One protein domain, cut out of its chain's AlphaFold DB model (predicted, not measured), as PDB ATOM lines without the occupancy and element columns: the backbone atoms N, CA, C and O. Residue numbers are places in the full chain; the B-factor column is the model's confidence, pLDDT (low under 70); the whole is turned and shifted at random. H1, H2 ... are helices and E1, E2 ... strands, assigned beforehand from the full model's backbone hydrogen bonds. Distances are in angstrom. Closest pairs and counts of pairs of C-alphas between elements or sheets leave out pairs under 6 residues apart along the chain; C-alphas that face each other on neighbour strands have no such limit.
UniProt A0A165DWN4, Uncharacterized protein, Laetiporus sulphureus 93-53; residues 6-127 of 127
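This is residues 6 to 127 of the 127 residues of an uncharacterized protein of Laetiporus sulphureus 93-53 (UniProt A0A165DWN4). A long ribbon of two antiparallel strands, E1 and E2, runs through the model, with H2 over E1 and H1 beyond H2; H3 and H5 sit together near one end of the ribbon, H4 near the other. The printed part has 122 residues with five named helices and two named strands, in the order H1 H2 H3 E1 H4 E2 H5. The class is mixed, helices and strands, with under half of the residues in named elements. The whole is only just compact, close to loose, with a radius of gyration of the C-alphas of 16.4 A and spans of 50 by 36 by 22 A.

Start at H1, residues 6 to 9, which only just touches H2, residues 31 to 44, with 3 pairs of C-alphas within 8 A; the closest, Val 9 and Phe 40, are 6.3 A apart. Look next at Val 38 of H2 and Leu 64 of E1, residues 62 to 71: their C-alphas, the closest of the two elements, are 7.0 A apart. E1 bends by 55 degrees at residue 65. Its antiparallel neighbour is E2, residues 95 to 103, with N 63 and O 102 at 2.8 A, within hydrogen-bond range. H3, residues 54 to 59, touches H5, residues 118 to 126, about perpendicular at 81 degrees; the closest C-alphas, Gly 55 and His 123, are 6.0 A apart. H4, residues 87 to 91, touches no helix. Each O i to N i+4 pair is within range in H2, H4 and H5, and 1 of 2 in H3; H1 is too short for one.

Find C-alpha 6 at (148.405, 182.628, 162.325), where H1 begins. H2 runs 19.8 A, E1 26.4 A and E2 25.9 A; H5 ends at C-alpha 126, (149.328, 163.914, 151.702).

The farthest C-alphas, Glu 88 and Leu 112, are 51.9 A apart. The printed part has no cut; the links H1 to H2, E1 to H4 and E2 to H5 are long. Residues 74 to 77 have pLDDT under 70.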
ATOM      1  N   LEU A   6     147.412 182.636 161.245       76.56
ATOM      2  CA  LEU A   6     148.405 182.628 162.325       76.56
ATOM      3  C   LEU A   6     147.796 182.810 163.723       76.56
ATOM      4  O   LEU A   6     148.208 182.136 164.665       76.56
ATOM      5  N   ALA A   7     146.805 183.692 163.875       84.75
ATOM      6  CA  ALA A   7     146.096 183.861 165.142       84.75
ATOM      7  C   ALA A   7     145.314 182.599 165.536       84.75
ATOM      8  O   ALA A   7     145.220 182.293 166.722       84.75
ATOM      9  N   ARG A   8     144.795 181.839 164.563       83.88
ATOM     10  CA  ARG A   8     144.142 180.544 164.812       83.88
ATOM     11  C   ARG A   8     145.155 179.472 165.217       83.88
ATOM     12  O   ARG A   8     144.920 178.788 166.204       83.88
ATOM     13  N   VAL A   9     146.291 179.377 164.519       82.50
ATOM     14  CA  VAL A   9     147.364 178.415 164.841       82.50
ATOM     15  C   VAL A   9     147.910 178.641 166.255       82.50
ATOM     16  O   VAL A   9     148.099 177.691 167.005       82.50
ATOM     17  N   ARG A  10     148.073 179.902 166.675       87.06
ATOM     18  CA  ARG A  10     148.510 180.254 168.039       87.06
ATOM     19  C   ARG A  10     147.535 179.845 169.145       87.06
ATOM     20  O   ARG A  10     147.948 179.732 170.292       87.06
ATOM     21  N   LYS A  11     146.255 179.643 168.818       90.00
ATOM     22  CA  LYS A  11     145.226 179.176 169.760       90.00
ATOM     23  C   LYS A  11     145.139 177.647 169.825       90.00
ATOM     24  O   LYS A  11     144.367 177.133 170.630       90.00
ATOM     25  N   LEU A  12     145.875 176.923 168.976       88.69
ATOM     26  CA  LEU A  12     145.858 175.464 168.988       88.69
ATOM     27  C   LEU A  12     146.436 174.937 170.307       88.69
ATOM     28  O   LEU A  12     147.401 175.501 170.832       88.69
ATOM     29  N   PRO A  13     145.861 173.852 170.846       90.00
ATOM     30  CA  PRO A  13     146.377 173.239 172.055       90.00
ATOM     31  C   PRO A  13     147.781 172.677 171.812       90.00
ATOM     32  O   PRO A  13     148.130 172.284 170.697       90.00
ATOM     33  N   ARG A  14     148.580 172.608 172.882       90.81
ATOM     34  CA  ARG A  14     149.946 172.076 172.825       90.81
ATOM     35  C   ARG A  14     149.953 170.644 172.280       90.81
ATOM     36  O   ARG A  14     149.079 169.852 172.639       90.81
ATOM     37  N   ALA A  15     150.915 170.322 171.421       91.00
ATOM     38  CA  ALA A  15     151.134 168.960 170.944       91.00
ATOM     39  C   ALA A  15     151.395 167.990 172.117       91.00
ATOM     40  O   ALA A  15     152.164 168.341 173.017       91.00
ATOM     41  N   PRO A  16     150.743 166.812 172.154       91.06
ATOM     42  CA  PRO A  16     151.105 165.746 173.082       91.06
ATOM     43  C   PRO A  16     152.371 165.018 172.598       91.06
ATOM     44  O   PRO A  16     152.932 165.340 171.546       91.06
ATOM     45  N   ALA A  17     152.813 164.012 173.357       91.19
ATOM     46  CA  ALA A  17     153.817 163.063 172.882       91.19
ATOM     47  C   ALA A  17     153.372 162.446 171.531       91.19
ATOM     48  O   ALA A  17     152.182 162.171 171.377       91.19
ATOM     49  N   PRO A  18     154.288 162.228 170.564       92.56
ATOM     50  CA  PRO A  18     155.749 162.336 170.684       92.56
ATOM     51  C   PRO A  18     156.332 163.744 170.425       92.56
ATOM     52  O   PRO A  18     157.549 163.884 170.334       92.56
ATOM     53  N   ASN A  19     155.497 164.779 170.280       93.75
ATOM     54  CA  ASN A  19     155.908 166.139 169.900       93.75
ATOM     55  C   ASN A  19     155.745 167.178 171.030       93.75
ATOM     56  O   ASN A  19     155.665 168.381 170.779       93.75
ATOM     57  N   ASP A  20     155.691 166.743 172.288       94.50
ATOM     58  CA  ASP A  20     155.509 167.601 173.467       94.50
ATOM     59  C   ASP A  20     156.766 168.404 173.848       94.50
ATOM     60  O   ASP A  20     156.676 169.366 174.625       94.50
ATOM     61  N   ARG A  21     157.916 168.054 173.258       95.94
ATOM     62  CA  ARG A  21     159.247 168.626 173.516       95.94
ATOM     63  C   ARG A  21     159.830 169.327 172.277       95.94
ATOM     64  O   ARG A  21     160.694 168.767 171.599       95.94
ATOM     65  N   PRO A  22     159.378 170.550 171.938       95.62
ATOM     66  CA  PRO A  22     159.865 171.281 170.762       95.62
ATOM     67  C   PRO A  22     161.360 171.635 170.827       95.62
ATOM     68  O   PRO A  22     161.970 171.911 169.794       95.62
ATOM     69  N   GLU A  23     161.965 171.631 172.016       96.69
ATOM     70  CA  GLU A  23     163.398 171.851 172.205       96.69
ATOM     71  C   GLU A  23     164.269 170.736 171.606       96.69
ATOM     72  O   GLU A  23     165.409 171.004 171.227       96.69
ATOM     73  N   ASP A  24     163.721 169.525 171.456       96.81
ATOM     74  CA  ASP A  24     164.423 168.374 170.876       96.81
ATOM     75  C   ASP A  24     164.423 168.404 169.331       96.81
ATOM     76  O   ASP A  24     165.073 167.573 168.693       96.81
ATOM     77  N   ILE A  25     163.690 169.342 168.719       97.06
ATOM     78  CA  ILE A  25     163.593 169.498 167.263       97.06
ATOM     79  C   ILE A  25     164.775 170.328 166.778       97.06
ATOM     80  O   ILE A  25     164.930 171.491 167.170       97.06
ATOM     81  N   LYS A  26     165.590 169.753 165.894       96.81
ATOM     82  CA  LYS A  26     166.717 170.454 165.272       96.81
ATOM     83  C   LYS A  26     166.208 171.468 164.255       96.81
ATOM     84  O   LYS A  26     165.221 171.225 163.568       96.81
ATOM     85  N   GLY A  27     166.879 172.604 164.136       94.12
ATOM     86  CA  GLY A  27     166.449 173.625 163.193       94.12
ATOM     87  C   GLY A  27     167.092 174.976 163.414       94.12
ATOM     88  O   GLY A  27     167.817 175.179 164.383       94.12
ATOM     89  N   ASN A  28     166.771 175.896 162.511       93.25
ATOM     90  CA  ASN A  28     167.127 177.317 162.558       93.25
ATOM     91  C   ASN A  28     165.895 178.198 162.829       93.25
ATOM     92  O   ASN A  28     165.803 179.327 162.350       93.25
ATOM     93  N   LEU A  29     164.904 177.643 163.528       91.00
ATOM     94  CA  LEU A  29     163.706 178.355 163.948       91.00
ATOM     95  C   LEU A  29     163.707 178.538 165.463       91.00
ATOM     96  O   LEU A  29     164.113 177.651 166.226       91.00
ATOM     97  N   SER A  30     163.137 179.660 165.902       91.56
ATOM     98  CA  SER A  30     162.931 179.921 167.324       91.56
ATOM     99  C   SER A  30     162.100 178.813 167.982       91.56
ATOM    100  O   SER A  30     161.308 178.118 167.336       91.56
ATOM    101  N   LEU A  31     162.258 178.652 169.297       93.19
ATOM    102  CA  LEU A  31     161.499 177.659 170.057       93.19
ATOM    103  C   LEU A  31     159.980 177.879 169.941       93.19
ATOM    104  O   LEU A  31     159.223 176.917 169.838       93.19
ATOM    105  N   GLU A  32     159.532 179.139 169.894       91.38
ATOM    106  CA  GLU A  32     158.121 179.484 169.686       91.38
ATOM    107  C   GLU A  32     157.615 178.981 168.327       91.38
ATOM    108  O   GLU A  32     156.551 178.370 168.247       91.38
ATOM    109  N   MET A  33     158.387 179.182 167.254       90.94
ATOM    110  CA  MET A  33     158.017 178.703 165.920       90.94
ATOM    111  C   MET A  33     157.987 177.175 165.851       90.94
ATOM    112  O   MET A  33     157.055 176.615 165.275       90.94
ATOM    113  N   ARG A  34     158.946 176.495 166.491       94.44
ATOM    114  CA  ARG A  34     158.946 175.029 166.618       94.44
ATOM    115  C   ARG A  34     157.716 174.524 167.375       94.44
ATOM    116  O   ARG A  34     157.071 173.582 166.921       94.44
ATOM    117  N   GLN A  35     157.327 175.193 168.463       94.38
ATOM    118  CA  GLN A  35     156.104 174.873 169.203       94.38
ATOM    119  C   GLN A  35     154.843 175.056 168.341       94.38
ATOM    120  O   GLN A  35     153.940 174.221 168.390       94.38
ATOM    121  N   LEU A  36     154.771 176.122 167.539       92.81
ATOM    122  CA  LEU A  36     153.649 176.338 166.620       92.81
ATOM    123  C   LEU A  36     153.601 175.279 165.514       92.81
ATOM    124  O   LEU A  36     152.509 174.823 165.179       92.81
ATOM    125  N   ALA A  37     154.754 174.859 164.990       92.88
ATOM    126  CA  ALA A  37     154.840 173.812 163.977       92.88
ATOM    127  C   ALA A  37     154.275 172.480 164.489       92.88
ATOM    128  O   ALA A  37     153.421 171.891 163.830       92.88
ATOM    129  N   VAL A  38     154.659 172.041 165.694       94.31
ATOM    130  CA  VAL A  38     154.113 170.796 166.263       94.31
ATOM    131  C   VAL A  38     152.638 170.909 166.646       94.31
ATOM    132  O   VAL A  38     151.886 169.953 166.466       94.31
ATOM    133  N   ASN A  39     152.179 172.075 167.113       92.62
ATOM    134  CA  ASN A  39     150.755 172.295 167.390       92.62
ATOM    135  C   ASN A  39     149.923 172.244 166.104       92.62
ATOM    136  O   ASN A  39     148.818 171.702 166.092       92.62
ATOM    137  N   PHE A  40     150.455 172.806 165.018       90.62
ATOM    138  CA  PHE A  40     149.828 172.730 163.709       90.62
ATOM    139  C   PHE A  40     149.821 171.299 163.170       90.62
ATOM    140  O   PHE A  40     148.776 170.839 162.720       90.62
ATOM    141  N   MET A  41     150.936 170.574 163.280       89.75
ATOM    142  CA  MET A  41     151.029 169.175 162.860       89.75
ATOM    143  C   MET A  41     150.002 168.307 163.586       89.75
ATOM    144  O   MET A  41     149.260 167.586 162.928       89.75
ATOM    145  N   ARG A  42     149.877 168.452 164.914       88.12
ATOM    146  CA  ARG A  42     148.825 167.810 165.717       88.12
ATOM    147  C   ARG A  42     147.432 168.049 165.120       88.12
ATOM    148  O   ARG A  42     146.639 167.121 164.996       88.12
ATOM    149  N   PHE A  43     147.124 169.293 164.759       87.31
ATOM    150  CA  PHE A  43     145.843 169.640 164.144       87.31
ATOM    151  C   PHE A  43     145.679 169.014 162.750       87.31
ATOM    152  O   PHE A  43     144.612 168.480 162.455       87.31
ATOM    153  N   ALA A  44     146.725 169.041 161.919       86.50
ATOM    154  CA  ALA A  44     146.718 168.488 160.566       86.50
ATOM    155  C   ALA A  44     146.474 166.970 160.553       86.50
ATOM    156  O   ALA A  44     145.704 166.482 159.731       86.50
ATOM    157  N   ILE A  45     147.042 166.237 161.515       86.88
ATOM    158  CA  ILE A  45     146.814 164.792 161.672       86.88
ATOM    159  C   ILE A  45     145.559 164.463 162.490       86.88
ATOM    160  O   ILE A  45     145.360 163.307 162.853       86.88
ATOM    161  N   ALA A  46     144.738 165.467 162.818       84.75
ATOM    162  CA  ALA A  46     143.541 165.330 163.640       84.75
ATOM    163  C   ALA A  46     143.794 164.604 164.978       84.75
ATOM    164  O   ALA A  46     142.992 163.777 165.401       84.75
ATOM    165  N   ASP A  47     144.906 164.909 165.653       83.06
ATOM    166  CA  ASP A  47     145.271 164.304 166.937       83.06
ATOM    167  C   ASP A  47     144.539 164.978 168.110       83.06
ATOM    168  O   ASP A  47     145.004 165.917 168.771       83.06
ATOM    169  N   PHE A  48     143.313 164.518 168.334       80.50
ATOM    170  CA  PHE A  48     142.482 164.873 169.475       80.50
ATOM    171  C   PHE A  48     141.688 163.653 169.962       80.50
ATOM    172  O   PHE A  48     141.415 162.742 169.175       80.50
ATOM    173  N   PRO A  49     141.296 163.612 171.252       78.56
ATOM    174  CA  PRO A  49     140.532 162.492 171.792       78.56
ATOM    175  C   PRO A  49     139.255 162.222 170.985       78.56
ATOM    176  O   PRO A  49     138.452 163.132 170.783       78.56
ATOM    177  N   GLY A  50     139.066 160.972 170.550       74.81
ATOM    178  CA  GLY A  50     137.893 160.553 169.771       74.81
ATOM    179  C   GLY A  50     137.951 160.890 168.276       74.81
ATOM    180  O   GLY A  50     136.919 160.868 167.616       74.81
ATOM    181  N   SER A  51     139.124 161.235 167.739       78.69
ATOM    182  CA  SER A  51     139.306 161.387 166.296       78.69
ATOM    183  C   SER A  51     139.278 160.034 165.584       78.69
ATOM    184  O   SER A  51     140.150 159.193 165.800       78.69
ATOM    185  N   ASP A  52     138.311 159.866 164.682       79.12
ATOM    186  CA  ASP A  52     138.185 158.697 163.800       79.12
ATOM    187  C   ASP A  52     138.718 158.982 162.381       79.12
ATOM    188  O   ASP A  52     138.423 158.263 161.422       79.12
ATOM    189  N   VAL A  53     139.489 160.064 162.211       82.19
ATOM    190  CA  VAL A  53     140.078 160.419 160.916       82.19
ATOM    191  C   VAL A  53     141.094 159.351 160.525       82.19
ATOM    192  O   VAL A  53     142.040 159.079 161.259       82.19
ATOM    193  N   PHE A  54     140.935 158.769 159.338       76.06
ATOM    194  CA  PHE A  54     141.790 157.676 158.872       76.06
ATOM    195  C   PHE A  54     143.288 158.024 158.931       76.06
ATOM    196  O   PHE A  54     144.083 157.223 159.414       76.06
ATOM    197  N   GLY A  55     143.669 159.250 158.548       76.00
ATOM    198  CA  GLY A  55     145.049 159.740 158.653       76.00
ATOM    199  C   GLY A  55     145.593 159.761 160.088       76.00
ATOM    200  O   GLY A  55     146.744 159.385 160.302       76.00
ATOM    201  N   HIS A  56     144.766 160.092 161.088       85.44
ATOM    202  CA  HIS A  56     145.174 160.088 162.498       85.44
ATOM    203  C   HIS A  56     145.686 158.710 162.928       85.44
ATOM    204  O   HIS A  56     146.731 158.604 163.571       85.44
ATOM    205  N   VAL A  57     144.988 157.644 162.517       84.06
ATOM    206  CA  VAL A  57     145.348 156.266 162.869       84.06
ATOM    207  C   VAL A  57     146.801 155.986 162.502       84.06
ATOM    208  O   VAL A  57     147.550 155.498 163.344       84.06
ATOM    209  N   PHE A  58     147.233 156.341 161.292       85.75
ATOM    210  CA  PHE A  58     148.586 156.056 160.806       85.75
ATOM    211  C   PHE A  58     149.634 157.062 161.288       85.75
ATOM    212  O   PHE A  58     150.792 156.691 161.445       85.75
ATOM    213  N   LEU A  59     149.234 158.309 161.543       88.44
ATOM    214  CA  LEU A  59     150.151 159.431 161.750       88.44
ATOM    215  C   LEU A  59     150.318 159.860 163.213       88.44
ATOM    216  O   LEU A  59     151.209 160.652 163.500       88.44
ATOM    217  N   ARG A  60     149.513 159.340 164.150       86.00
ATOM    218  CA  ARG A  60     149.547 159.742 165.575       86.00
ATOM    219  C   ARG A  60     150.916 159.625 166.260       86.00
ATOM    220  O   ARG A  60     151.193 160.379 167.180       86.00
ATOM    221  N   ASP A  61     151.762 158.703 165.802       88.38
ATOM    222  CA  ASP A  61     153.093 158.453 166.377       88.38
ATOM    223  C   ASP A  61     154.213 159.130 165.567       88.38
ATOM    224  O   ASP A  61     155.396 158.843 165.755       88.38
ATOM    225  N   MET A  62     153.854 160.006 164.628       91.69
ATOM    226  CA  MET A  62     154.808 160.754 163.825       91.69
ATOM    227  C   MET A  62     155.429 161.873 164.649       91.69
ATOM    228  O   MET A  62     154.740 162.672 165.287       91.69
ATOM    229  N   ARG A  63     156.748 161.964 164.584       94.75
ATOM    230  CA  ARG A  63     157.548 162.950 165.290       94.75
ATOM    231  C   ARG A  63     158.203 163.896 164.296       94.75
ATOM    232  O   ARG A  63     158.904 163.446 163.398       94.75
ATOM    233  N   LEU A  64     158.043 165.201 164.496       95.44
ATOM    234  CA  LEU A  64     158.860 166.204 163.819       95.44
ATOM    235  C   LEU A  64     160.244 166.215 164.477       95.44
ATOM    236  O   LEU A  64     160.362 166.526 165.660       95.44
ATOM    237  N   THR A  65     161.289 165.854 163.738       97.19
ATOM    238  CA  THR A  65     162.658 165.788 164.270       97.19
ATOM    239  C   THR A  65     163.512 166.955 163.820       97.19
ATOM    240  O   THR A  65     164.344 167.430 164.599       97.19
ATOM    241  N   GLU A  66     163.281 167.464 162.609       97.12
ATOM    242  CA  GLU A  66     164.001 168.623 162.091       97.12
ATOM    243  C   GLU A  66     163.081 169.577 161.319       97.12
ATOM    244  O   GLU A  66     162.178 169.150 160.599       97.12
ATOM    245  N   ILE A  67     163.322 170.881 161.456       95.44
ATOM    246  CA  ILE A  67     162.639 171.933 160.701       95.44
ATOM    247  C   ILE A  67     163.630 173.021 160.303       95.44
ATOM    248  O   ILE A  67     164.260 173.646 161.158       95.44
ATOM    249  N   TYR A  68     163.739 173.283 159.003       94.19
ATOM    250  CA  TYR A  68     164.616 174.323 158.482       94.19
ATOM    251  C   TYR A  68     163.872 175.281 157.570       94.19
ATOM    252  O   TYR A  68     163.096 174.864 156.712       94.19
ATOM    253  N   LEU A  69     164.167 176.568 157.717       92.62
ATOM    254  CA  LEU A  69     163.779 177.594 156.760       92.62
ATOM    255  C   LEU A  69     164.983 177.956 155.892       92.62
ATOM    256  O   LEU A  69     166.039 178.334 156.405       92.62
ATOM    257  N   ARG A  70     164.821 177.852 154.578       91.56
ATOM    258  CA  ARG A  70     165.858 178.138 153.588       91.56
ATOM    259  C   ARG A  70     165.401 179.234 152.638       91.56
ATOM    260  O   ARG A  70     164.210 179.379 152.370       91.56
ATOM    261  N   ARG A  71     166.349 179.995 152.095       89.56
ATOM    262  CA  ARG A  71     166.092 180.851 150.933       89.56
ATOM    263  C   ARG A  71     166.127 179.983 149.686       89.56
ATOM    264  O   ARG A  71     167.111 179.283 149.453       89.56
ATOM    265  N   ALA A  72     165.069 180.037 148.887       83.62
ATOM    266  CA  ALA A  72     165.034 179.329 147.621       83.62
ATOM    267  C   ALA A  72     165.925 180.074 146.615       83.62
ATOM    268  O   ALA A  72     165.651 181.216 146.246       83.62
ATOM    269  N   ALA A  73     167.015 179.446 146.182       75.38
ATOM    270  CA  ALA A  73     167.881 179.995 145.146       75.38
ATOM    271  C   ALA A  73     167.558 179.351 143.795       75.38
ATOM    272  O   ALA A  73     167.471 178.129 143.686       75.38
ATOM    273  N   MET A  74     167.494 180.161 142.737       66.00
ATOM    274  CA  MET A  74     167.254 179.715 141.352       66.00
ATOM    275  C   MET A  74     168.396 178.854 140.753       66.00
ATOM    276  O   MET A  74     168.380 178.560 139.563       66.00
ATOM    277  N   GLY A  75     169.385 178.447 141.560       67.00
ATOM    278  CA  GLY A  75     170.561 177.664 141.155       67.00
ATOM    279  C   GLY A  75     170.826 176.414 142.003       67.00
ATOM    280  O   GLY A  75     171.916 175.857 141.924       67.00
ATOM    281  N   GLY A  76     169.870 175.982 142.835       64.06
ATOM    282  CA  GLY A  76     169.955 174.712 143.575       64.06
ATOM    283  C   GLY A  76     170.763 174.737 144.880       64.06
ATOM    284  O   GLY A  76     170.843 173.715 145.554       64.06
ATOM    285  N   GLN A  77     171.329 175.881 145.280       66.75
ATOM    286  CA  GLN A  77     171.938 176.048 146.604       66.75
ATOM    287  C   GLN A  77     170.994 176.806 147.538       66.75
ATOM    288  O   GLN A  77     170.989 178.032 147.582       66.75
ATOM    289  N   ALA A  78     170.160 176.060 148.260       79.38
ATOM    290  CA  ALA A  78     169.261 176.616 149.262       79.38
ATOM    291  C   ALA A  78     170.021 176.891 150.573       79.38
ATOM    292  O   ALA A  78     170.444 175.965 151.274       79.38
ATOM    293  N   GLU A  79     170.186 178.169 150.911       86.38
ATOM    294  CA  GLU A  79     170.899 178.615 152.111       86.38
ATOM    295  C   GLU A  79     169.969 178.682 153.324       86.38
ATOM    296  O   GLU A  79     168.828 179.139 153.217       86.38
ATOM    297  N   LEU A  80     170.458 178.251 154.491       88.44
ATOM    298  CA  LEU A  80     169.720 178.383 155.747       88.44
ATOM    299  C   LEU A  80     169.516 179.860 156.093       88.44
ATOM    300  O   LEU A  80     170.441 180.667 156.049       88.44
ATOM    301  N   VAL A  81     168.292 180.202 156.477       88.00
ATOM    302  CA  VAL A  81     167.962 181.520 157.016       88.00
ATOM    303  C   VAL A  81     168.526 181.638 158.434       88.00
ATOM    304  O   VAL A  81     168.308 180.757 159.260       88.00
ATOM    305  N   ALA A  82     169.252 182.709 158.741       84.69
ATOM    306  CA  ALA A  82     169.670 182.968 160.117       84.69
ATOM    307  C   ALA A  82     168.463 183.355 160.997       84.69
ATOM    308  O   ALA A  82     167.510 183.974 160.518       84.69
ATOM    309  N   GLU A  83     168.497 182.993 162.281       80.69
ATOM    310  CA  GLU A  83     167.381 183.218 163.220       80.69
ATOM    311  C   GLU A  83     167.047 184.703 163.445       80.69
ATOM    312  O   GLU A  83     165.926 185.035 163.825       80.69
ATOM    313  N   ASP A  84     168.003 185.598 163.202       82.75
ATOM    314  CA  ASP A  84     167.906 187.042 163.426       82.75
ATOM    315  C   ASP A  84     167.351 187.825 162.223       82.75
ATOM    316  O   ASP A  84     167.135 189.038 162.309       82.75
ATOM    317  N   VAL A  85     167.076 187.156 161.098       84.06
ATOM    318  CA  VAL A  85     166.529 187.814 159.906       84.06
ATOM    319  C   VAL A  85     165.102 188.298 160.177       84.06
ATOM    320  O   VAL A  85     164.215 187.532 160.553       84.06
ATOM    321  N   SER A  86     164.846 189.584 159.924       84.38
ATOM    322  CA  SER A  86     163.527 190.177 160.150       84.38
ATOM    323  C   SER A  86     162.445 189.569 159.248       84.38
ATOM    324  O   SER A  86     162.671 189.270 158.073       84.38
ATOM    325  N   LEU A  87     161.216 189.467 159.768       81.25
ATOM    326  CA  LEU A  87     160.061 188.979 159.001       81.25
ATOM    327  C   LEU A  87     159.792 189.804 157.733       81.25
ATOM    328  O   LEU A  87     159.317 189.260 156.741       81.25
ATOM    329  N   GLU A  88     160.076 191.107 157.752       84.88
ATOM    330  CA  GLU A  88     159.934 191.971 156.573       84.88
ATOM    331  C   GLU A  88     160.890 191.565 155.454       84.88
ATOM    332  O   GLU A  88     160.475 191.469 154.301       84.88
ATOM    333  N   THR A  89     162.133 191.228 155.806       85.12
ATOM    334  CA  THR A  89     163.117 190.705 154.853       85.12
ATOM    335  C   THR A  89     162.662 189.363 154.287       85.12
ATOM    336  O   THR A  89     162.729 189.140 153.080       85.12
ATOM    337  N   LEU A  90     162.149 188.477 155.148       85.62
ATOM    338  CA  LEU A  90     161.673 187.150 154.751       85.62
ATOM    339  C   LEU A  90     160.473 187.200 153.799       85.62
ATOM    340  O   LEU A  90     160.363 186.356 152.919       85.62
ATOM    341  N   ARG A  91     159.600 188.208 153.913       85.31
ATOM    342  CA  ARG A  91     158.453 188.388 153.002       85.31
ATOM    343  C   ARG A  91     158.852 188.738 151.570       85.31
ATOM    344  O   ARG A  91     158.053 188.527 150.664       85.31
ATOM    345  N   GLY A  92     160.040 189.309 151.373       85.38
ATOM    346  CA  GLY A  92     160.520 189.759 150.066       85.38
ATOM    347  C   GLY A  92     161.298 188.706 149.278       85.38
ATOM    348  O   GLY A  92     161.711 188.987 148.157       85.38
ATOM    349  N   VAL A  93     161.530 187.521 149.848       87.31
ATOM    350  CA  VAL A  93     162.351 186.471 149.232       87.31
ATOM    351  C   VAL A  93     161.571 185.165 149.117       87.31
ATOM    352  O   VAL A  93     160.725 184.876 149.963       87.31
ATOM    353  N   PRO A  94     161.836 184.348 148.085       87.94
ATOM    354  CA  PRO A  94     161.261 183.019 148.015       87.94
ATOM    355  C   PRO A  94     161.891 182.146 149.109       87.94
ATOM    356  O   PRO A  94     163.112 182.130 149.301       87.94
ATOM    357  N   LEU A  95     161.042 181.443 149.851       90.00
ATOM    358  CA  LEU A  95     161.435 180.605 150.977       90.00
ATOM    359  C   LEU A  95     161.037 179.159 150.718       90.00
ATOM    360  O   LEU A  95     159.998 178.886 150.120       90.00
ATOM    361  N   GLU A  96     161.850 178.252 151.232       90.56
ATOM    362  CA  GLU A  96     161.583 176.824 151.277       90.56
ATOM    363  C   GLU A  96     161.588 176.378 152.738       90.56
ATOM    364  O   GLU A  96     162.470 176.757 153.513       90.56
ATOM    365  N   VAL A  97     160.592 175.585 153.122       90.00
ATOM    366  CA  VAL A  97     160.547 174.943 154.435       90.00
ATOM    367  C   VAL A  97     160.855 173.470 154.238       90.00
ATOM    368  O   VAL A  97     160.178 172.790 153.472       90.00
ATOM    369  N   GLN A  98     161.855 172.980 154.957       92.50
ATOM    370  CA  GLN A  98     162.191 171.568 155.012       92.50
ATOM    371  C   GLN A  98     161.726 171.010 156.355       92.50
ATOM    372  O   GLN A  98     162.182 171.466 157.404       92.50
ATOM    373  N   LEU A  99     160.844 170.013 156.316       92.75
ATOM    374  CA  LEU A  99     160.411 169.241 157.477       92.75
ATOM    375  C   LEU A  99     160.992 167.834 157.377       92.75
ATOM    376  O   LEU A  99     160.932 167.211 156.319       92.75
ATOM    377  N   VAL A 100     161.549 167.336 158.475       94.56
ATOM    378  CA  VAL A 100     161.958 165.938 158.607       94.56
ATOM    379  C   VAL A 100     161.107 165.317 159.698       94.56
ATOM    380  O   VAL A 100     161.171 165.725 160.859       94.56
ATOM    381  N   CYS A 101     160.296 164.343 159.302       93.44
ATOM    382  CA  CYS A 101     159.423 163.603 160.193       93.44
ATOM    383  C   CYS A 101     159.889 162.152 160.286       93.44
ATOM    384  O   CYS A 101     160.225 161.529 159.279       93.44
ATOM    385  N   GLU A 102     159.866 161.603 161.492       94.12
ATOM    386  CA  GLU A 102     160.071 160.185 161.751       94.12
ATOM    387  C   GLU A 102     158.745 159.548 162.142       94.12
ATOM    388  O   GLU A 102     157.963 160.127 162.892       94.12
ATOM    389  N   LEU A 103     158.494 158.336 161.660       91.56
ATOM    390  CA  LEU A 103     157.323 157.565 162.048       91.56
ATOM    391  C   LEU A 103     157.731 156.136 162.363       91.56
ATOM    392  O   LEU A 103     158.385 155.464 161.563       91.56
ATOM    393  N   GLN A 104     157.299 155.655 163.522       90.25
ATOM    394  CA  GLN A 104     157.442 154.253 163.862       90.25
ATOM    395  C   GLN A 104     156.378 153.431 163.129       90.25
ATOM    396  O   GLN A 104     155.188 153.531 163.416       90.25
ATOM    397  N   VAL A 105     156.813 152.585 162.192       90.69
ATOM    398  CA  VAL A 105     155.907 151.691 161.462       90.69
ATOM    399  C   VAL A 105     155.381 150.608 162.400       90.69
ATOM    400  O   VAL A 105     156.143 149.840 162.990       90.69
ATOM    401  N   ARG A 106     154.056 150.532 162.515       91.31
ATOM    402  CA  ARG A 106     153.346 149.549 163.333       91.31
ATOM    403  C   ARG A 106     152.762 148.429 162.471       91.31
ATOM    404  O   ARG A 106     152.593 148.570 161.262       91.31
ATOM    405  N   LYS A 107     152.414 147.303 163.101       91.94
ATOM    406  CA  LYS A 107     151.900 146.106 162.409       91.94
ATOM    407  C   LYS A 107     150.604 146.367 161.628       91.94
ATOM    408  O   LYS A 107     150.417 145.783 160.568       91.94
ATOM    409  N   ASP A 108     149.740 147.243 162.131       89.81
ATOM    410  CA  ASP A 108     148.489 147.677 161.488       89.81
ATOM    411  C   ASP A 108     148.711 148.540 160.236       89.81
ATOM    412  O   ASP A 108     147.775 148.783 159.482       89.81
ATOM    413  N   MET A 109     149.948 148.973 159.984       92.00
ATOM    414  CA  MET A 109     150.326 149.755 158.807       92.00
ATOM    415  C   MET A 109     150.922 148.899 157.686       92.00
ATOM    416  O   MET A 109     151.249 149.427 156.622       92.00
ATOM    417  N   LEU A 110     151.123 147.601 157.920       94.06
ATOM    418  CA  LEU A 110     151.764 146.702 156.968       94.06
ATOM    419  C   LEU A 110     150.731 146.045 156.047       94.06
ATOM    420  O   LEU A 110     149.608 145.745 156.451       94.06
ATOM    421  N   ASN A 111     151.121 145.783 154.804       93.69
ATOM    422  CA  ASN A 111     150.351 144.947 153.891       93.69
ATOM    423  C   ASN A 111     150.618 143.449 154.139       93.69
ATOM    424  O   ASN A 111     151.396 143.062 155.014       93.69
ATOM    425  N   LEU A 112     150.009 142.590 153.315       94.56
ATOM    426  CA  LEU A 112     150.143 141.131 153.417       94.56
ATOM    427  C   LEU A 112     151.586 140.608 153.254       94.56
ATOM    428  O   LEU A 112     151.862 139.469 153.616       94.56
ATOM    429  N   HIS A 113     152.503 141.429 152.735       95.44
ATOM    430  CA  HIS A 113     153.920 141.103 152.558       95.44
ATOM    431  C   HIS A 113     154.808 141.628 153.696       95.44
ATOM    432  O   HIS A 113     156.028 141.502 153.622       95.44
ATOM    433  N   GLY A 114     154.228 142.236 154.736       93.88
ATOM    434  CA  GLY A 114     154.991 142.808 155.847       93.88
ATOM    435  C   GLY A 114     155.736 144.098 155.492       93.88
ATOM    436  O   GLY A 114     156.634 144.494 156.229       93.88
ATOM    437  N   VAL A 115     155.376 144.760 154.388       94.25
ATOM    438  CA  VAL A 115     155.912 146.077 154.005       94.25
ATOM    439  C   VAL A 115     154.861 147.158 154.230       94.25
ATOM    440  O   VAL A 115     153.674 146.848 154.321       94.25
ATOM    441  N   LEU A 116     155.279 148.423 154.315       92.88
ATOM    442  CA  LEU A 116     154.361 149.544 154.510       92.88
ATOM    443  C   LEU A 116     153.249 149.519 153.450       92.88
ATOM    444  O   LEU A 116     153.512 149.462 152.246       92.88
ATOM    445  N   ALA A 117     151.996 149.521 153.899       93.06
ATOM    446  CA  ALA A 117     150.849 149.492 153.012       93.06
ATOM    447  C   ALA A 117     150.792 150.771 152.166       93.06
ATOM    448  O   ALA A 117     151.070 151.870 152.650       93.06
ATOM    449  N   GLY A 118     150.373 150.639 150.906       91.06
ATOM    450  CA  GLY A 118     150.255 151.780 149.993       91.06
ATOM    451  C   GLY A 118     149.304 152.859 150.519       91.06
ATOM    452  O   GLY A 118     149.624 154.036 150.429       91.06
ATOM    453  N   ALA A 119     148.194 152.466 151.154       87.12
ATOM    454  CA  ALA A 119     147.261 153.408 151.776       87.12
ATOM    455  C   ALA A 119     147.911 154.207 152.919       87.12
ATOM    456  O   ALA A 119     147.779 155.425 152.966       87.12
ATOM    457  N   ALA A 120     148.676 153.545 153.796       87.75
ATOM    458  CA  ALA A 120     149.423 154.231 154.850       87.75
ATOM    459  C   ALA A 120     150.494 155.166 154.259       87.75
ATOM    460  O   ALA A 120     150.655 156.288 154.723       87.75
ATOM    461  N   SER A 121     151.175 154.731 153.193       88.06
ATOM    462  CA  SER A 121     152.181 155.535 152.483       88.06
ATOM    463  C   SER A 121     151.579 156.783 151.832       88.06
ATOM    464  O   SER A 121     152.172 157.853 151.899       88.06
ATOM    465  N   ALA A 122     150.396 156.663 151.227       87.81
ATOM    466  CA  ALA A 122     149.713 157.782 150.589       87.81
ATOM    467  C   ALA A 122     149.383 158.893 151.597       87.81
ATOM    468  O   ALA A 122     149.619 160.060 151.304       87.81
ATOM    469  N   HIS A 123     148.944 158.540 152.808       83.88
ATOM    470  CA  HIS A 123     148.691 159.542 153.847       83.88
ATOM    471  C   HIS A 123     149.949 160.203 154.399       83.88
ATOM    472  O   HIS A 123     149.871 161.345 154.835       83.88
ATOM    473  N   LEU A 124     151.104 159.531 154.362       84.69
ATOM    474  CA  LEU A 124     152.373 160.183 154.704       84.69
ATOM    475  C   LEU A 124     152.739 161.278 153.700       84.69
ATOM    476  O   LEU A 124     153.366 162.255 154.085       84.69
ATOM    477  N   ILE A 125     152.377 161.094 152.428       81.44
ATOM    478  CA  ILE A 125     152.673 162.039 151.340       81.44
ATOM    479  C   ILE A 125     151.649 163.180 151.292       81.44
ATOM    480  O   ILE A 125     151.976 164.274 150.849       81.44
ATOM    481  N   GLU A 126     150.405 162.916 151.695       80.75
ATOM    482  CA  GLU A 126     149.328 163.914 151.702       80.75
ATOM    483  C   GLU A 126     149.516 165.004 152.769       80.75
ATOM    484  O   GLU A 126     148.983 166.104 152.613       80.75
ATOM    485  N   LEU A 127     150.251 164.694 153.839       72.50
ATOM    486  CA  LEU A 127     150.545 165.614 154.937       72.50
ATOM    487  C   LEU A 127     151.509 166.739 154.530       72.50
ATOM    488  O   LEU A 127     151.225 167.898 154.916       72.50
TER     489      LEU A 127